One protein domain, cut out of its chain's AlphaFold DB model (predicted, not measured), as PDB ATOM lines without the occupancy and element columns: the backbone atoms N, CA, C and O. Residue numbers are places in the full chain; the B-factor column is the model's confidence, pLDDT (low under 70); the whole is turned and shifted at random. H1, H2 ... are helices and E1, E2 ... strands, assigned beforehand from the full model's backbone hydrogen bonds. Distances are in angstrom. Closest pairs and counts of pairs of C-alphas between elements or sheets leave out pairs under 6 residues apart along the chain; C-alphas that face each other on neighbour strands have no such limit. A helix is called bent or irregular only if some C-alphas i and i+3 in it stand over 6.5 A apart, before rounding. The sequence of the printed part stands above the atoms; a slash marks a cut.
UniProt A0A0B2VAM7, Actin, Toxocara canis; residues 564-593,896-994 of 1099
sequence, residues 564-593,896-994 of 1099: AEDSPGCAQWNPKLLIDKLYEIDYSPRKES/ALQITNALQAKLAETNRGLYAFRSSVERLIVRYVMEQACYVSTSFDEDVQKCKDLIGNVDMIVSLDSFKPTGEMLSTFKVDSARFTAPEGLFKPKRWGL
ATOM      1  N   ALA A 564     -22.487  26.270  27.373       62.81
ATOM      2  CA  ALA A 564     -23.325  27.318  26.803       62.81
ATOM      3  C   ALA A 564     -24.731  27.215  27.421       62.81
ATOM      4  O   ALA A 564     -25.124  26.137  27.870       62.81
ATOM      5  N   GLU A 565     -25.488  28.313  27.408       69.69
ATOM      6  CA  GLU A 565     -26.857  28.359  27.941       69.69
ATOM      7  C   GLU A 565     -27.759  27.267  27.328       69.69
ATOM      8  O   GLU A 565     -27.669  26.964  26.135       69.69
ATOM      9  N   ASP A 566     -28.633  26.679  28.155       74.94
ATOM     10  CA  ASP A 566     -29.679  25.749  27.712       74.94
ATOM     11  C   ASP A 566     -30.602  26.427  26.685       74.94
ATOM     12  O   ASP A 566     -31.055  27.554  26.897       74.94
ATOM     13  N   SER A 567     -30.989  25.714  25.620       78.88
ATOM     14  CA  SER A 567     -32.089  26.190  24.766       78.88
ATOM     15  C   SER A 567     -33.386  26.295  25.597       78.88
ATOM     16  O   SER A 567     -33.605  25.442  26.463       78.88
ATOM     17  N   PRO A 568     -34.285  27.271  25.347       76.38
ATOM     18  CA  PRO A 568     -35.374  27.622  26.273       76.38
ATOM     19  C   PRO A 568     -36.225  26.448  26.783       76.38
ATOM     20  O   PRO A 568     -36.420  26.312  27.990       76.38
ATOM     21  N   GLY A 569     -36.639  25.534  25.896       77.81
ATOM     22  CA  GLY A 569     -37.424  24.357  26.283       77.81
ATOM     23  C   GLY A 569     -36.673  23.363  27.184       77.81
ATOM     24  O   GLY A 569     -37.302  22.692  28.005       77.81
ATOM     25  N   CYS A 570     -35.341  23.286  27.075       85.50
ATOM     26  CA  CYS A 570     -34.498  22.495  27.976       85.50
ATOM     27  C   CYS A 570     -34.346  23.150  29.350       85.50
ATOM     28  O   CYS A 570     -34.346  22.421  30.336       85.50
ATOM     29  N   ALA A 571     -34.251  24.482  29.439       85.06
ATOM     30  CA  ALA A 571     -33.877  25.205  30.664       85.06
ATOM     31  C   ALA A 571     -34.742  24.864  31.898       85.06
ATOM     32  O   ALA A 571     -34.231  24.781  33.010       85.06
ATOM     33  N   GLN A 572     -36.039  24.599  31.714       88.06
ATOM     34  CA  GLN A 572     -36.945  24.180  32.800       88.06
ATOM     35  C   GLN A 572     -37.213  22.663  32.840       88.06
ATOM     36  O   GLN A 572     -37.947  22.177  33.700       88.06
ATOM     37  N   TRP A 573     -36.628  21.884  31.928       91.81
ATOM     38  CA  TRP A 573     -36.796  20.434  31.891       91.81
ATOM     39  C   TRP A 573     -35.892  19.730  32.908       91.81
ATOM     40  O   TRP A 573     -34.674  19.937  32.943       91.81
ATOM     41  N   ASN A 574     -36.499  18.858  33.718       93.56
ATOM     42  CA  ASN A 574     -35.803  17.994  34.664       93.56
ATOM     43  C   ASN A 574     -35.315  16.715  33.949       93.56
ATOM     44  O   ASN A 574     -36.136  15.860  33.608       93.56
ATOM     45  N   PRO A 575     -33.994  16.536  33.750       94.50
ATOM     46  CA  PRO A 575     -33.455  15.424  32.973       94.50
ATOM     47  C   PRO A 575     -33.371  14.113  33.766       94.50
ATOM     48  O   PRO A 575     -32.891  13.121  33.218       94.50
ATOM     49  N   LYS A 576     -33.796  14.067  35.041       94.50
ATOM     50  CA  LYS A 576     -33.547  12.920  35.928       94.50
ATOM     51  C   LYS A 576     -34.033  11.591  35.348       94.50
ATOM     52  O   LYS A 576     -33.284  10.628  35.393       94.50
ATOM     53  N   LEU A 577     -35.209  11.540  34.715       95.69
ATOM     54  CA  LEU A 577     -35.705  10.303  34.089       95.69
ATOM     55  C   LEU A 577     -34.823   9.816  32.921       95.69
ATOM     56  O   LEU A 577     -34.745   8.614  32.680       95.69
ATOM     57  N   LEU A 578     -34.154  10.728  32.205       96.25
ATOM     58  CA  LEU A 578     -33.182  10.372  31.169       96.25
ATOM     59  C   LEU A 578     -31.849   9.928  31.791       96.25
ATOM     60  O   LEU A 578     -31.252   8.961  31.326       96.25
ATOM     61  N   ILE A 579     -31.394  10.600  32.853       96.06
ATOM     62  CA  ILE A 579     -30.170  10.236  33.584       96.06
ATOM     63  C   ILE A 579     -30.333   8.851  34.220       96.06
ATOM     64  O   ILE A 579     -29.515   7.975  33.969       96.06
ATOM     65  N   ASP A 580     -31.426   8.605  34.938       95.38
ATOM     66  CA  ASP A 580     -31.721   7.314  35.571       95.38
ATOM     67  C   ASP A 580     -31.763   6.162  34.545       95.38
ATOM     68  O   ASP A 580     -31.449   5.027  34.892       95.38
ATOM     69  N   LYS A 581     -32.072   6.446  33.267       95.69
ATOM     70  CA  LYS A 581     -32.001   5.463  32.170       95.69
ATOM     71  C   LYS A 581     -30.613   5.341  31.524       95.69
ATOM     72  O   LYS A 581     -30.226   4.248  31.125       95.69
ATOM     73  N   LEU A 582     -29.853   6.433  31.418       95.06
ATOM     74  CA  LEU A 582     -28.473   6.452  30.896       95.06
ATOM     75  C   LEU A 582     -27.424   5.926  31.896       95.06
ATOM     76  O   LEU A 582     -26.275   5.692  31.504       95.06
ATOM     77  N   TYR A 583     -27.808   5.780  33.166       95.06
ATOM     78  CA  TYR A 583     -26.994   5.276  34.276       95.06
ATOM     79  C   TYR A 583     -27.698   4.117  35.016       95.06
ATOM     80  O   TYR A 583     -27.489   3.893  36.204       95.06
ATOM     81  N   GLU A 584     -28.536   3.362  34.301       93.19
ATOM     82  CA  GLU A 584     -29.173   2.138  34.795       93.19
ATOM     83  C   GLU A 584     -28.140   1.001  34.941       93.19
ATOM     84  O   GLU A 584     -27.247   0.837  34.106       93.19
ATOM     85  N   ILE A 585     -28.270   0.192  35.998       92.50
ATOM     86  CA  ILE A 585     -27.404  -0.965  36.267       92.50
ATOM     87  C   ILE A 585     -28.162  -2.244  35.883       92.50
ATOM     88  O   ILE A 585     -28.880  -2.820  36.699       92.50
ATOM     89  N   ASP A 586     -28.013  -2.680  34.631       90.06
ATOM     90  CA  ASP A 586     -28.595  -3.938  34.145       90.06
ATOM     91  C   ASP A 586     -27.614  -5.113  34.290       90.06
ATOM     92  O   ASP A 586     -26.509  -5.098  33.747       90.06
ATOM     93  N   TYR A 587     -28.048  -6.155  35.004       90.88
ATOM     94  CA  TYR A 587     -27.330  -7.425  35.130       90.88
ATOM     95  C   TYR A 587     -27.555  -8.357  33.928       90.88
ATOM     96  O   TYR A 587     -26.803  -9.319  33.763       90.88
ATOM     97  N   SER A 588     -28.557  -8.104  33.077       87.81
ATOM     98  CA  SER A 588     -28.872  -8.989  31.957       87.81
ATOM     99  C   SER A 588     -27.701  -9.081  30.960       87.81
ATOM    100  O   SER A 588     -27.087  -8.068  30.610       87.81
ATOM    101  N   PRO A 589     -27.332 -10.292  30.494       83.75
ATOM    102  CA  PRO A 589     -26.240 -10.444  29.544       83.75
ATOM    103  C   PRO A 589     -26.650  -9.860  28.189       83.75
ATOM    104  O   PRO A 589     -27.517 -10.390  27.484       83.75
ATOM    105  N   ARG A 590     -25.998  -8.755  27.817       80.94
ATOM    106  CA  ARG A 590     -26.243  -8.033  26.569       80.94
ATOM    107  C   ARG A 590     -26.158  -8.948  25.342       80.94
ATOM    108  O   ARG A 590     -25.185  -9.669  25.131       80.94
ATOM    109  N   LYS A 591     -27.185  -8.872  24.491       72.44
ATOM    110  CA  LYS A 591     -27.253  -9.596  23.214       72.44
ATOM    111  C   LYS A 591     -26.378  -8.896  22.175       72.44
ATOM    112  O   LYS A 591     -26.802  -7.925  21.555       72.44
ATOM    113  N   GLU A 592     -25.158  -9.392  22.012       66.88
ATOM    114  CA  GLU A 592     -24.208  -8.895  21.014       66.88
ATOM    115  C   GLU A 592     -24.618  -9.219  19.566       66.88
ATOM    116  O   GLU A 592     -25.533 -10.005  19.302       66.88
ATOM    117  N   SER A 593     -23.943  -8.571  18.612       56.09
ATOM    118  CA  SER A 593     -24.178  -8.741  17.178       56.09
ATOM    119  C   SER A 593     -23.696 -10.107  16.640       56.09
ATOM    120  O   SER A 593     -23.359 -11.029  17.384       56.09
ATOM    121  N   ALA A 896     -16.294   8.258  21.914       91.50
ATOM    122  CA  ALA A 896     -17.701   8.660  21.962       91.50
ATOM    123  C   ALA A 896     -17.889  10.169  21.713       91.50
ATOM    124  O   ALA A 896     -18.827  10.543  21.017       91.50
ATOM    125  N   LEU A 897     -16.964  11.019  22.183       89.38
ATOM    126  CA  LEU A 897     -17.042  12.477  22.035       89.38
ATOM    127  C   LEU A 897     -17.107  12.948  20.570       89.38
ATOM    128  O   LEU A 897     -17.853  13.870  20.260       89.38
ATOM    129  N   GLN A 898     -16.372  12.321  19.645       92.56
ATOM    130  CA  GLN A 898     -16.444  12.721  18.229       92.56
ATOM    131  C   GLN A 898     -17.628  12.078  17.497       92.56
ATOM    132  O   GLN A 898     -18.163  12.675  16.562       92.56
ATOM    133  N   ILE A 899     -18.112  10.923  17.967       95.25
ATOM    134  CA  ILE A 899     -19.370  10.334  17.485       95.25
ATOM    135  C   ILE A 899     -20.551  11.236  17.876       95.25
ATOM    136  O   ILE A 899     -21.390  11.534  17.026       95.25
ATOM    137  N   THR A 900     -20.596  11.732  19.118       93.62
ATOM    138  CA  THR A 900     -21.639  12.664  19.571       93.62
ATOM    139  C   THR A 900     -21.509  14.037  18.916       93.62
ATOM    140  O   THR A 900     -22.533  14.553  18.481       93.62
ATOM    141  N   ASN A 901     -20.306  14.593  18.727       92.38
ATOM    142  CA  ASN A 901     -20.118  15.839  17.961       92.38
ATOM    143  C   ASN A 901     -20.608  15.707  16.498       92.38
ATOM    144  O   ASN A 901     -21.308  16.584  15.986       92.38
ATOM    145  N   ALA A 902     -20.283  14.599  15.820       93.12
ATOM    146  CA  ALA A 902     -20.724  14.346  14.444       93.12
ATOM    147  C   ALA A 902     -22.246  14.126  14.346       93.12
ATOM    148  O   ALA A 902     -22.886  14.607  13.407       93.12
ATOM    149  N   LEU A 903     -22.841  13.447  15.333       94.19
ATOM    150  CA  LEU A 903     -24.290  13.283  15.441       94.19
ATOM    151  C   LEU A 903     -24.989  14.616  15.761       94.19
ATOM    152  O   LEU A 903     -25.999  14.926  15.137       94.19
ATOM    153  N   GLN A 904     -24.431  15.435  16.658       92.50
ATOM    154  CA  GLN A 904     -24.911  16.782  16.990       92.50
ATOM    155  C   GLN A 904     -25.055  17.651  15.738       92.50
ATOM    156  O   GLN A 904     -26.096  18.279  15.565       92.50
ATOM    157  N   ALA A 905     -24.063  17.653  14.842       89.94
ATOM    158  CA  ALA A 905     -24.140  18.416  13.594       89.94
ATOM    159  C   ALA A 905     -25.343  17.989  12.725       89.94
ATOM    160  O   ALA A 905     -26.089  18.832  12.233       89.94
ATOM    161  N   LYS A 906     -25.592  16.678  12.606       89.38
ATOM    162  CA  LYS A 906     -26.716  16.119  11.829       89.38
ATOM    163  C   LYS A 906     -28.081  16.305  12.499       89.38
ATOM    164  O   LYS A 906     -29.079  16.546  11.817       89.38
ATOM    165  N   LEU A 907     -28.142  16.253  13.829       90.88
ATOM    166  CA  LEU A 907     -29.359  16.579  14.574       90.88
ATOM    167  C   LEU A 907     -29.664  18.087  14.514       90.88
ATOM    168  O   LEU A 907     -30.828  18.458  14.417       90.88
ATOM    169  N   ALA A 908     -28.654  18.963  14.499       88.38
ATOM    170  CA  ALA A 908     -28.844  20.410  14.342       88.38
ATOM    171  C   ALA A 908     -29.427  20.793  12.966       88.38
ATOM    172  O   ALA A 908     -30.241  21.707  12.873       88.38
ATOM    173  N   GLU A 909     -29.089  20.055  11.903       85.25
ATOM    174  CA  GLU A 909     -29.703  20.221  10.572       85.25
ATOM    175  C   GLU A 909     -31.206  19.867  10.544       85.25
ATOM    176  O   GLU A 909     -31.933  20.328   9.663       85.25
ATOM    177  N   THR A 910     -31.687  19.052  11.491       82.25
ATOM    178  CA  THR A 910     -33.038  18.456  11.465       82.25
ATOM    179  C   THR A 910     -33.944  18.871  12.633       82.25
ATOM    180  O   THR A 910     -35.167  18.759  12.522       82.25
ATOM    181  N   ASN A 911     -33.398  19.427  13.721       82.69
ATOM    182  CA  ASN A 911     -34.138  19.806  14.936       82.69
ATOM    183  C   ASN A 911     -34.966  21.108  14.835       82.69
ATOM    184  O   ASN A 911     -35.493  21.577  15.843       82.69
ATOM    185  N   ARG A 912     -35.080  21.703  13.638       82.19
ATOM    186  CA  ARG A 912     -35.792  22.974  13.367       82.19
ATOM    187  C   ARG A 912     -35.221  24.208  14.092       82.19
ATOM    188  O   ARG A 912     -35.915  25.214  14.193       82.19
ATOM    189  N   GLY A 913     -33.980  24.144  14.577       80.44
ATOM    190  CA  GLY A 913     -33.333  25.211  15.346       80.44
ATOM    191  C   GLY A 913     -33.690  25.231  16.837       80.44
ATOM    192  O   GLY A 913     -33.366  26.202  17.510       80.44
ATOM    193  N   LEU A 914     -34.351  24.187  17.358       83.56
ATOM    194  CA  LEU A 914     -34.822  24.136  18.751       83.56
ATOM    195  C   LEU A 914     -33.739  23.758  19.777       83.56
ATOM    196  O   LEU A 914     -33.950  23.979  20.965       83.56
ATOM    197  N   TYR A 915     -32.598  23.212  19.336       84.94
ATOM    198  CA  TYR A 915     -31.450  22.907  20.202       84.94
ATOM    199  C   TYR A 915     -30.121  23.323  19.571       84.94
ATOM    200  O   TYR A 915     -29.887  23.076  18.385       84.94
ATOM    201  N   ALA A 916     -29.206  23.850  20.385       83.19
ATOM    202  CA  ALA A 916     -27.799  24.011  20.011       83.19
ATOM    203  C   ALA A 916     -26.982  22.707  20.186       83.19
ATOM    204  O   ALA A 916     -25.939  22.531  19.548       83.19
ATOM    205  N   PHE A 917     -27.458  21.808  21.054       87.00
ATOM    206  CA  PHE A 917     -26.763  20.624  21.577       87.00
ATOM    207  C   PHE A 917     -25.438  20.940  22.294       87.00
ATOM    208  O   PHE A 917     -24.481  20.163  22.241       87.00
ATOM    209  N   ARG A 918     -25.356  22.112  22.933       84.69
ATOM    210  CA  ARG A 918     -24.116  22.619  23.543       84.69
ATOM    211  C   ARG A 918     -24.064  22.447  25.054       84.69
ATOM    212  O   ARG A 918     -22.984  22.148  25.553       84.69
ATOM    213  N   SER A 919     -25.185  22.617  25.755       88.50
ATOM    214  CA  SER A 919     -25.207  22.512  27.217       88.50
ATOM    215  C   SER A 919     -24.990  21.074  27.698       88.50
ATOM    216  O   SER A 919     -25.206  20.099  26.959       88.50
ATOM    217  N   SER A 920     -24.612  20.925  28.969       88.62
ATOM    218  CA  SER A 920     -24.448  19.610  29.600       88.62
ATOM    219  C   SER A 920     -25.718  18.742  29.544       88.62
ATOM    220  O   SER A 920     -25.615  17.520  29.425       88.62
ATOM    221  N   VAL A 921     -26.913  19.348  29.566       90.69
ATOM    222  CA  VAL A 921     -28.203  18.634  29.498       90.69
ATOM    223  C   VAL A 921     -28.541  18.204  28.074       90.69
ATOM    224  O   VAL A 921     -28.898  17.047  27.846       90.69
ATOM    225  N   GLU A 922     -28.376  19.084  27.085       91.56
ATOM    226  CA  GLU A 922     -28.648  18.736  25.685       91.56
ATOM    227  C   GLU A 922     -27.702  17.637  25.172       91.56
ATOM    228  O   GLU A 922     -28.091  16.794  24.360       91.56
ATOM    229  N   ARG A 923     -26.470  17.582  25.692       91.38
ATOM    230  CA  ARG A 923     -25.509  16.514  25.384       91.38
ATOM    231  C   ARG A 923     -25.942  15.133  25.890       91.38
ATOM    232  O   ARG A 923     -25.592  14.137  25.255       91.38
ATOM    233  N   LEU A 924     -26.771  15.043  26.938       93.69
ATOM    234  CA  LEU A 924     -27.409  13.776  27.332       93.69
ATOM    235  C   LEU A 924     -28.429  13.298  26.291       93.69
ATOM    236  O   LEU A 924     -28.508  12.098  26.030       93.69
ATOM    237  N   ILE A 925     -29.161  14.217  25.652       94.38
ATOM    238  CA  ILE A 925     -30.087  13.879  24.561       94.38
ATOM    239  C   ILE A 925     -29.299  13.305  23.375       94.38
ATOM    240  O   ILE A 925     -29.658  12.247  22.862       94.38
ATOM    241  N   VAL A 926     -28.180  13.932  22.984       95.12
ATOM    242  CA  VAL A 926     -27.311  13.402  21.912       95.12
ATOM    243  C   VAL A 926     -26.728  12.032  22.281       95.12
ATOM    244  O   VAL A 926     -26.731  11.134  21.439       95.12
ATOM    245  N   ARG A 927     -26.288  11.831  23.536       94.94
ATOM    246  CA  ARG A 927     -25.827  10.520  24.035       94.94
ATOM    247  C   ARG A 927     -26.926   9.457  23.920       94.94
ATOM    248  O   ARG A 927     -26.665   8.378  23.399       94.94
ATOM    249  N   TYR A 928     -28.150   9.762  24.345       96.19
ATOM    250  CA  TYR A 928     -29.277   8.831  24.255       96.19
ATOM    251  C   TYR A 928     -29.645   8.495  22.807       96.19
ATOM    252  O   TYR A 928     -29.771   7.322  22.460       96.19
ATOM    253  N   VAL A 929     -29.744   9.500  21.929       95.88
ATOM    254  CA  VAL A 929     -30.012   9.276  20.499       95.88
ATOM    255  C   VAL A 929     -28.902   8.429  19.859       95.88
ATOM    256  O   VAL A 929     -29.211   7.539  19.069       95.88
ATOM    257  N   MET A 930     -27.634   8.624  20.244       95.69
ATOM    258  CA  MET A 930     -26.524   7.765  19.820       95.69
ATOM    259  C   MET A 930     -26.701   6.316  20.298       95.69
ATOM    260  O   MET A 930     -26.616   5.399  19.483       95.69
ATOM    261  N   GLU A 931     -26.958   6.097  21.589       94.00
ATOM    262  CA  GLU A 931     -27.080   4.755  22.181       94.00
ATOM    263  C   GLU A 931     -28.286   3.965  21.655       94.00
ATOM    264  O   GLU A 931     -28.204   2.743  21.543       94.00
ATOM    265  N   GLN A 932     -29.380   4.642  21.287       93.88
ATOM    266  CA  GLN A 932     -30.542   3.994  20.670       93.88
ATOM    267  C   GLN A 932     -30.374   3.764  19.158       93.88
ATOM    268  O   GLN A 932     -30.805   2.731  18.646       93.88
ATOM    269  N   ALA A 933     -29.807   4.726  18.416       93.88
ATOM    270  CA  ALA A 933     -29.898   4.737  16.952       93.88
ATOM    271  C   ALA A 933     -28.630   4.282  16.214       93.88
ATOM    272  O   ALA A 933     -28.750   3.759  15.097       93.88
ATOM    273  N   CYS A 934     -27.440   4.511  16.775       95.44
ATOM    274  CA  CYS A 934     -26.186   4.384  16.034       95.44
ATOM    275  C   CYS A 934     -25.632   2.952  15.993       95.44
ATOM    276  O   CYS A 934     -25.788   2.162  16.923       95.44
ATOM    277  N   TYR A 935     -24.942   2.629  14.900       94.25
ATOM    278  CA  TYR A 935     -24.254   1.355  14.693       94.25
ATOM    279  C   TYR A 935     -23.037   1.545  13.782       94.25
ATOM    280  O   TYR A 935     -22.965   2.504  13.013       94.25
ATOM    281  N   VAL A 936     -22.075   0.629  13.847       94.81
ATOM    282  CA  VAL A 936     -20.952   0.590  12.903       94.81
ATOM    283  C   VAL A 936     -21.323  -0.338  11.754       94.81
ATOM    284  O   VAL A 936     -21.618  -1.515  11.961       94.81
ATOM    285  N   SER A 937     -21.306   0.186  10.530       92.19
ATOM    286  CA  SER A 937     -21.541  -0.635   9.342       92.19
ATOM    287  C   SER A 937     -20.347  -1.548   9.056       92.19
ATOM    288  O   SER A 937     -19.191  -1.117   9.098       92.19
ATOM    289  N   THR A 938     -20.622  -2.804   8.699       85.94
ATOM    290  CA  THR A 938     -19.618  -3.739   8.166       85.94
ATOM    291  C   THR A 938     -19.315  -3.503   6.684       85.94
ATOM    292  O   THR A 938     -18.283  -3.960   6.207       85.94
ATOM    293  N   SER A 939     -20.196  -2.811   5.955       88.00
ATOM    294  CA  SER A 939     -20.053  -2.502   4.527       88.00
ATOM    295  C   SER A 939     -20.632  -1.111   4.258       88.00
ATOM    296  O   SER A 939     -21.767  -0.942   3.811       88.00
ATOM    297  N   PHE A 940     -19.846  -0.092   4.615       91.69
ATOM    298  CA  PHE A 940     -20.297   1.299   4.674       91.69
ATOM    299  C   PHE A 940     -20.930   1.790   3.361       91.69
ATOM    300  O   PHE A 940     -21.971   2.447   3.378       91.69
ATOM    301  N   ASP A 941     -20.322   1.461   2.221       91.00
ATOM    302  CA  ASP A 941     -20.767   1.959   0.917       91.00
ATOM    303  C   ASP A 941     -22.072   1.291   0.441       91.00
ATOM    304  O   ASP A 941     -22.862   1.925  -0.263       91.00
ATOM    305  N   GLU A 942     -22.373   0.065   0.895       89.06
ATOM    306  CA  GLU A 942     -23.696  -0.539   0.700       89.06
ATOM    307  C   GLU A 942     -24.782   0.170   1.512       89.06
ATOM    308  O   GLU A 942     -25.888   0.355   1.010       89.06
ATOM    309  N   ASP A 943     -24.508   0.545   2.765       89.94
ATOM    310  CA  ASP A 943     -25.503   1.208   3.619       89.94
ATOM    311  C   ASP A 943     -25.765   2.647   3.149       89.94
ATOM    312  O   ASP A 943     -26.918   3.083   3.103       89.94
ATOM    313  N   VAL A 944     -24.733   3.337   2.644       90.31
ATOM    314  CA  VAL A 944     -24.899   4.578   1.866       90.31
ATOM    315  C   VAL A 944     -25.790   4.359   0.639       90.31
ATOM    316  O   VAL A 944     -26.605   5.225   0.322       90.31
ATOM    317  N   GLN A 945     -25.658   3.233  -0.066       88.44
ATOM    318  CA  GLN A 945     -26.471   2.958  -1.251       88.44
ATOM    319  C   GLN A 945     -27.931   2.629  -0.886       88.44
ATOM    320  O   GLN A 945     -28.840   3.206  -1.481       88.44
ATOM    321  N   LYS A 946     -28.168   1.832   0.166       86.19
ATOM    322  CA  LYS A 946     -29.508   1.552   0.726       86.19
ATOM    323  C   LYS A 946     -30.237   2.843   1.127       86.19
ATOM    324  O   LYS A 946     -31.422   2.981   0.829       86.19
ATOM    325  N   CYS A 947     -29.526   3.816   1.716       84.31
ATOM    326  CA  CYS A 947     -30.063   5.157   1.982       84.31
ATOM    327  C   CYS A 947     -30.505   5.899   0.711       84.31
ATOM    328  O   CYS A 947     -31.587   6.481   0.707       84.31
ATOM    329  N   LYS A 948     -29.691   5.907  -0.358       84.12
ATOM    330  CA  LYS A 948     -30.026   6.616  -1.613       84.12
ATOM    331  C   LYS A 948     -31.229   6.008  -2.322       84.12
ATOM    332  O   LYS A 948     -32.083   6.743  -2.808       84.12
ATOM    333  N   ASP A 949     -31.278   4.680  -2.378       81.81
ATOM    334  CA  ASP A 949     -32.313   3.945  -3.106       81.81
ATOM    335  C   ASP A 949     -33.623   3.830  -2.299       81.81
ATOM    336  O   ASP A 949     -34.613   3.302  -2.800       81.81
ATOM    337  N   LEU A 950     -33.632   4.318  -1.047       72.62
ATOM    338  CA  LEU A 950     -34.719   4.177  -0.064       72.62
ATOM    339  C   LEU A 950     -35.097   2.702   0.204       72.62
ATOM    340  O   LEU A 950     -36.230   2.382   0.573       72.62
ATOM    341  N   ILE A 951     -34.137   1.785   0.031       62.94
ATOM    342  CA  ILE A 951     -34.344   0.340   0.174       62.94
ATOM    343  C   ILE A 951     -34.138  -0.064   1.637       62.94
ATOM    344  O   ILE A 951     -33.025  -0.325   2.097       62.94
ATOM    345  N   GLY A 952     -35.260  -0.174   2.349       60.28
ATOM    346  CA  GLY A 952     -35.326  -0.624   3.738       60.28
ATOM    347  C   GLY A 952     -35.529   0.518   4.733       60.28
ATOM    348  O   GLY A 952     -35.328   1.690   4.431       60.28
ATOM    349  N   ASN A 953     -35.939   0.164   5.953       62.84
ATOM    350  CA  ASN A 953     -36.226   1.131   7.013       62.84
ATOM    351  C   ASN A 953     -34.919   1.583   7.700       62.84
ATOM    352  O   ASN A 953     -34.619   1.182   8.826       62.84
ATOM    353  N   VAL A 954     -34.083   2.322   6.960       71.56
ATOM    354  CA  VAL A 954     -32.779   2.817   7.445       71.56
ATOM    355  C   VAL A 954     -32.956   4.014   8.382       71.56
ATOM    356  O   VAL A 954     -32.211   4.151   9.352       71.56
ATOM    357  N   ASP A 955     -33.985   4.827   8.139       82.62
ATOM    358  CA  ASP A 955     -34.451   5.843   9.076       82.62
ATOM    359  C   ASP A 955     -34.884   5.206  10.406       82.62
ATOM    360  O   ASP A 955     -35.545   4.167  10.434       82.62
ATOM    361  N   MET A 956     -34.556   5.856  11.520       88.50
ATOM    362  CA  MET A 956     -35.040   5.481  12.846       88.50
ATOM    363  C   MET A 956     -35.595   6.697  13.577       88.50
ATOM    364  O   MET A 956     -35.092   7.807  13.423       88.50
ATOM    365  N   ILE A 957     -36.626   6.483  14.390       91.50
ATOM    366  CA  ILE A 957     -37.230   7.526  15.216       91.50
ATOM    367  C   ILE A 957     -36.893   7.226  16.676       91.50
ATOM    368  O   ILE A 957     -37.219   6.151  17.176       91.50
ATOM    369  N   VAL A 958     -36.237   8.174  17.346       93.88
ATOM    370  CA  VAL A 958     -35.987   8.154  18.792       93.88
ATOM    371  C   VAL A 958     -36.923   9.167  19.441       93.88
ATOM    372  O   VAL A 958     -36.928  10.332  19.049       93.88
ATOM    373  N   SER A 959     -37.699   8.732  20.431       93.56
ATOM    374  CA  SER A 959     -38.563   9.603  21.234       93.56
ATOM    375  C   SER A 959     -38.015   9.766  22.658       93.56
ATOM    376  O   SER A 959     -37.413   8.846  23.219       93.56
ATOM    377  N   LEU A 960     -38.236  10.956  23.223       93.38
ATOM    378  CA  LEU A 960     -38.026  11.318  24.620       93.38
ATOM    379  C   LEU A 960     -39.324  11.334  25.445       93.38
ATOM    380  O   LEU A 960     -39.264  11.700  26.615       93.38
ATOM    381  N   ASP A 961     -40.489  10.985  24.886       92.81
ATOM    382  CA  ASP A 961     -41.797  11.189  25.540       92.81
ATOM    383  C   ASP A 961     -41.882  10.493  26.920       92.81
ATOM    384  O   ASP A 961     -42.495  11.009  27.856       92.81
ATOM    385  N   SER A 962     -41.169   9.372  27.088       92.81
ATOM    386  CA  SER A 962     -40.983   8.644  28.357       92.81
ATOM    387  C   SER A 962     -40.307   9.450  29.474       92.81
ATOM    388  O   SER A 962     -40.445   9.105  30.647       92.81
ATOM    389  N   PHE A 963     -39.586  10.519  29.136       94.31
ATOM    390  CA  PHE A 963     -38.815  11.358  30.059       94.31
ATOM    391  C   PHE A 963     -39.479  12.720  30.328       94.31
ATOM    392  O   PHE A 963     -38.832  13.629  30.846       94.31
ATOM    393  N   LYS A 964     -40.775  12.858  30.005       91.75
ATOM    394  CA  LYS A 964     -41.604  14.049  30.280       91.75
ATOM    395  C   LYS A 964     -40.986  15.364  29.749       91.75
ATOM    396  O   LYS A 964     -40.716  16.267  30.544       91.75
ATOM    397  N   PRO A 965     -40.730  15.481  28.432       89.88
ATOM    398  CA  PRO A 965     -40.254  16.724  27.825       89.88
ATOM    399  C   PRO A 965     -41.271  17.858  28.031       89.88
ATOM    400  O   PRO A 965     -42.476  17.615  28.136       89.88
ATOM    401  N   THR A 966     -40.797  19.103  28.085       86.69
ATOM    402  CA  THR A 966     -41.681  20.281  28.144       86.69
ATOM    403  C   THR A 966     -42.366  20.508  26.790       86.69
ATOM    404  O   THR A 966     -41.899  20.031  25.758       86.69
ATOM    405  N   GLY A 967     -43.471  21.264  26.758       80.62
ATOM    406  CA  GLY A 967     -44.218  21.523  25.514       80.62
ATOM    407  C   GLY A 967     -43.447  22.308  24.439       80.62
ATOM    408  O   GLY A 967     -43.873  22.342  23.288       80.62
ATOM    409  N   GLU A 968     -42.318  22.918  24.803       81.56
ATOM    410  CA  GLU A 968     -41.422  23.658  23.903       81.56
ATOM    411  C   GLU A 968     -40.271  22.789  23.361       81.56
ATOM    412  O   GLU A 968     -39.577  23.182  22.423       81.56
ATOM    413  N   MET A 969     -40.057  21.597  23.931       88.44
ATOM    414  CA  MET A 969     -39.033  20.655  23.486       88.44
ATOM    415  C   MET A 969     -39.477  19.861  22.255       88.44
ATOM    416  O   MET A 969     -40.588  19.337  22.182       88.44
ATOM    417  N   LEU A 970     -38.548  19.649  21.322       86.69
ATOM    418  CA  LEU A 970     -38.690  18.607  20.311       86.69
ATOM    419  C   LEU A 970     -38.449  17.241  20.973       86.69
ATOM    420  O   LEU A 970     -37.307  16.835  21.175       86.69
ATOM    421  N   SER A 971     -39.523  16.512  21.279       87.50
ATOM    422  CA  SER A 971     -39.417  15.182  21.897       87.50
ATOM    423  C   SER A 971     -38.930  14.082  20.951       87.50
ATOM    424  O   SER A 971     -38.497  13.031  21.412       87.50
ATOM    425  N   THR A 972     -39.022  14.288  19.635       91.50
ATOM    426  CA  THR A 972     -38.882  13.224  18.631       91.50
ATOM    427  C   THR A 972     -37.804  13.552  17.599       91.50
ATOM    428  O   THR A 972     -37.920  14.523  16.852       91.50
ATOM    429  N   PHE A 973     -36.789  12.693  17.502       91.44
ATOM    430  CA  PHE A 973     -35.661  12.819  16.581       91.44
ATOM    431  C   PHE A 973     -35.729  11.749  15.497       91.44
ATOM    432  O   PHE A 973     -35.751  10.552  15.791       91.44
ATOM    433  N   LYS A 974     -35.714  12.174  14.232       90.50
ATOM    434  CA  LYS A 974     -35.519  11.279  13.089       90.50
ATOM    435  C   LYS A 974     -34.025  11.208  12.769       90.50
ATOM    436  O   LYS A 974     -33.428  12.232  12.453       90.50
ATOM    437  N   VAL A 975     -33.443  10.013  12.831       91.50
ATOM    438  CA  VAL A 975     -32.022   9.751  12.562       91.50
ATOM    439  C   VAL A 975     -31.906   8.893  11.303       91.50
ATOM    440  O   VAL A 975     -32.511   7.825  11.223       91.50
ATOM    441  N   ASP A 976     -31.147   9.370  10.324       88.88
ATOM    442  CA  ASP A 976     -31.071   8.844   8.958       88.88
ATOM    443  C   ASP A 976     -29.748   8.066   8.726       88.88
ATOM    444  O   ASP A 976     -29.295   7.301   9.581       88.88
ATOM    445  N   SER A 977     -29.061   8.308   7.604       91.31
ATOM    446  CA  SER A 977     -27.638   8.010   7.409       91.31
ATOM    447  C   SER A 977     -26.715   8.426   8.572       91.31
ATOM    448  O   SER A 977     -25.659   7.810   8.758       91.31
ATOM    449  N   ALA A 978     -27.086   9.413   9.404       92.50
ATOM    450  CA  ALA A 978     -26.340   9.798  10.608       92.50
ATOM    451  C   ALA A 978     -26.017   8.604  11.536       92.50
ATOM    452  O   ALA A 978     -24.932   8.561  12.121       92.50
ATOM    453  N   ARG A 979     -26.901   7.590  11.586       93.50
ATOM    454  CA  ARG A 979     -26.774   6.374  12.416       93.50
ATOM    455  C   ARG A 979     -25.455   5.618  12.232       93.50
ATOM    456  O   ARG A 979     -24.940   5.061  13.197       93.50
ATOM    457  N   PHE A 980     -24.921   5.582  11.012       94.31
ATOM    458  CA  PHE A 980     -23.669   4.883  10.694       94.31
ATOM    459  C   PHE A 980     -22.576   5.814  10.154       94.31
ATOM    460  O   PHE A 980     -21.393   5.496  10.262       94.31
ATOM    461  N   THR A 981     -22.927   6.995   9.636       95.00
ATOM    462  CA  THR A 981     -21.931   7.977   9.174       95.00
ATOM    463  C   THR A 981     -21.204   8.699  10.310       95.00
ATOM    464  O   THR A 981     -20.038   9.044  10.118       95.00
ATOM    465  N   ALA A 982     -21.823   8.876  11.488       95.44
ATOM    466  CA  ALA A 982     -21.138   9.432  12.658       95.44
ATOM    467  C   ALA A 982     -20.130   8.439  13.293       95.44
ATOM    468  O   ALA A 982     -18.989   8.851  13.524       95.44
ATOM    469  N   PRO A 983     -20.454   7.139  13.497       96.50
ATOM    470  CA  PRO A 983     -19.476   6.128  13.925       96.50
ATOM    471  C   PRO A 983     -18.375   5.789  12.904       96.50
ATOM    472  O   PRO A 983     -17.274   5.430  13.319       96.50
ATOM    473  N   GLU A 984     -18.616   5.918  11.589       96.75
ATOM    474  CA  GLU A 984     -17.617   5.592  10.544       96.75
ATOM    475  C   GLU A 984     -16.308   6.389  10.693       96.75
ATOM    476  O   GLU A 984     -15.271   5.948  10.203       96.75
ATOM    477  N   GLY A 985     -16.301   7.523  11.403       95.44
ATOM    478  CA  GLY A 985     -15.069   8.254  11.713       95.44
ATOM    479  C   GLY A 985     -14.027   7.443  12.500       95.44
ATOM    480  O   GLY A 985     -12.839   7.673  12.303       95.44
ATOM    481  N   LEU A 986     -14.423   6.407  13.257       96.75
ATOM    482  CA  LEU A 986     -13.479   5.443  13.855       96.75
ATOM    483  C   LEU A 986     -12.647   4.695  12.794       96.75
ATOM    484  O   LEU A 986     -11.512   4.304  13.055       96.75
ATOM    485  N   PHE A 987     -13.206   4.494  11.599       97.00
ATOM    486  CA  PHE A 987     -12.588   3.755  10.492       97.00
ATOM    487  C   PHE A 987     -12.100   4.667   9.360       97.00
ATOM    488  O   PHE A 987     -11.252   4.266   8.569       97.00
ATOM    489  N   LYS A 988     -12.616   5.900   9.280       95.69
ATOM    490  CA  LYS A 988     -12.236   6.932   8.303       95.69
ATOM    491  C   LYS A 988     -12.169   8.314   8.994       95.69
ATOM    492  O   LYS A 988     -13.044   9.143   8.733       95.69
ATOM    493  N   PRO A 989     -11.150   8.608   9.836       95.06
ATOM    494  CA  PRO A 989     -11.113   9.801  10.706       95.06
ATOM    495  C   PRO A 989     -11.237  11.154  10.001       95.06
ATOM    496  O   PRO A 989     -11.765  12.111  10.569       95.06
ATOM    497  N   LYS A 990     -10.876  11.218   8.714       94.38
ATOM    498  CA  LYS A 990     -11.095  12.391   7.854       94.38
ATOM    499  C   LYS A 990     -12.583  12.790   7.746       94.38
ATOM    500  O   LYS A 990     -12.870  13.933   7.409       94.38
ATOM    501  N   ARG A 991     -13.536  11.902   8.082       90.75
ATOM    502  CA  ARG A 991     -14.974  12.225   8.237       90.75
ATOM    503  C   ARG A 991     -15.281  13.129   9.435       90.75
ATOM    504  O   ARG A 991     -16.266  13.856   9.382       90.75
ATOM    505  N   TRP A 992     -14.443  13.113  10.468       93.19
ATOM    506  CA  TRP A 992     -14.463  14.071  11.580       93.19
ATOM    507  C   TRP A 992     -13.526  15.270  11.335       93.19
ATOM    508  O   TRP A 992     -13.283  16.059  12.240       93.19
ATOM    509  N   GLY A 993     -12.960  15.402  10.127       92.56
ATOM    510  CA  GLY A 993     -11.963  16.425   9.799       92.56
ATOM    511  C   GLY A 993     -10.560  16.161  10.363       92.56
ATOM    512  O   GLY A 993      -9.696  17.025  10.242       92.56
ATOM    513  N   LEU A 994     -10.312  14.986  10.954       90.62
ATOM    514  CA  LEU A 994      -9.041  14.653  11.602       90.62
ATOM    515  C   LEU A 994      -8.086  13.946  10.626       90.62
ATOM    516  O   LEU A 994      -8.452  12.940  10.012       90.62
TER     517      LEU A 994
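This is residues 564 to 593 and 896 to 994 of the 1099 residues of the protein "Actin" of Toxocara canis (UniProt A0A0B2VAM7). Two helices crossed at about a right angle, H3 and H4, make the core, and a small two-strand hairpin, E1 and E2, packs on residues 925 to 933 of H4. H5 sits at one end of the longest axis and H1 and H2 towards the other; the short helices H6, H7 and H8 pass by H3, and residues 583 to 593 stick out as a free arm. The printed part has 129 residues, with eight named helices and two named strands in the order H1 H2 H3 H4 H5 E1 E2 H6 H7 H8; the sheet, E1 - E2, is antiparallel and the class is mostly helix. The whole is compact, with a radius of gyration of the C-alphas of 15.4 A and spans of 42 by 38 by 30 A.

H1 is residues 568 to 571, starting at C-alpha 568 at (-35.374, 27.622, 26.273), and H2 is 576 to 582. After the cut come H3, residues 896 to 908, 17.9 A long, and H4, residues 920 to 933, 20.3 A long, from C-alpha 920 at (-24.448, 19.610, 29.600). H5 is residues 940 to 949, 14.6 A long. E1 is residues 956 to 959, 10.0 A, and E2 is 972 to 975, 9.8 A. H6 is residues 978 to 981, H7 is 983 to 986 and H8 is 989 to 992, ending at C-alpha 992 at (-14.463, 14.071, 11.580). H7 is neither bent nor irregular, but only just: C-alphas 983 and 986 are 6.0 A apart.

H3, with residues 899 to 904 alone, touches H4, about perpendicular at 87 degrees; the closest C-alphas are those of Thr 900 and Val 926, 6.2 A. H2 only just touches H4, with 3 pairs of C-alphas within 8 A, at Leu 582 and Tyr 928, 7.1 A, a steep tilt of 43 degrees, the same way; H4 uses residues 924 to 928 alone. The closest C-alphas of H4 and E1 are those of Val 929 and Val 958, 6.3 A. E1 and E2 form a hairpin, antiparallel at 156 degrees, with N 956 and O 975 at 2.9 A and N 973 and O 958 at 2.8 A, within hydrogen-bond range. H3, with residues 903 to 906 alone, only just touches H6, with 3 pairs within 8 A; Leu 903 and Ala 978 have the closest C-alphas, 6.3 A. H7 and H8 touch only at the corner, and only just, with 3 pairs within 8 A; the closest C-alphas are those of Gly 985 and Arg 991, 5.3 A. H5 is close to H6 but not clearly touching, and so is H1 to H4, at Cys 570 and Glu 922, 7.3 A. Each O i to N i+4 pair is within hydrogen-bond range in H2 and H5, 8 of 9 in H3 and 8 of 10 in H4; H1, H6, H7 and H8 are too short for such a pair.

The two farthest C-alphas, of Gln 572 and Glu 942, are 42.6 A apart. Residues 594 to 895 are not printed; C-alphas 593 and 896 are 19.2 A apart across the cut. The links H3 to H4 and E1 to E2 are long. Mean pLDDT of the printed part is 88.4; residues 564 to 565, 592 to 593 and 951 to 953 are under 70.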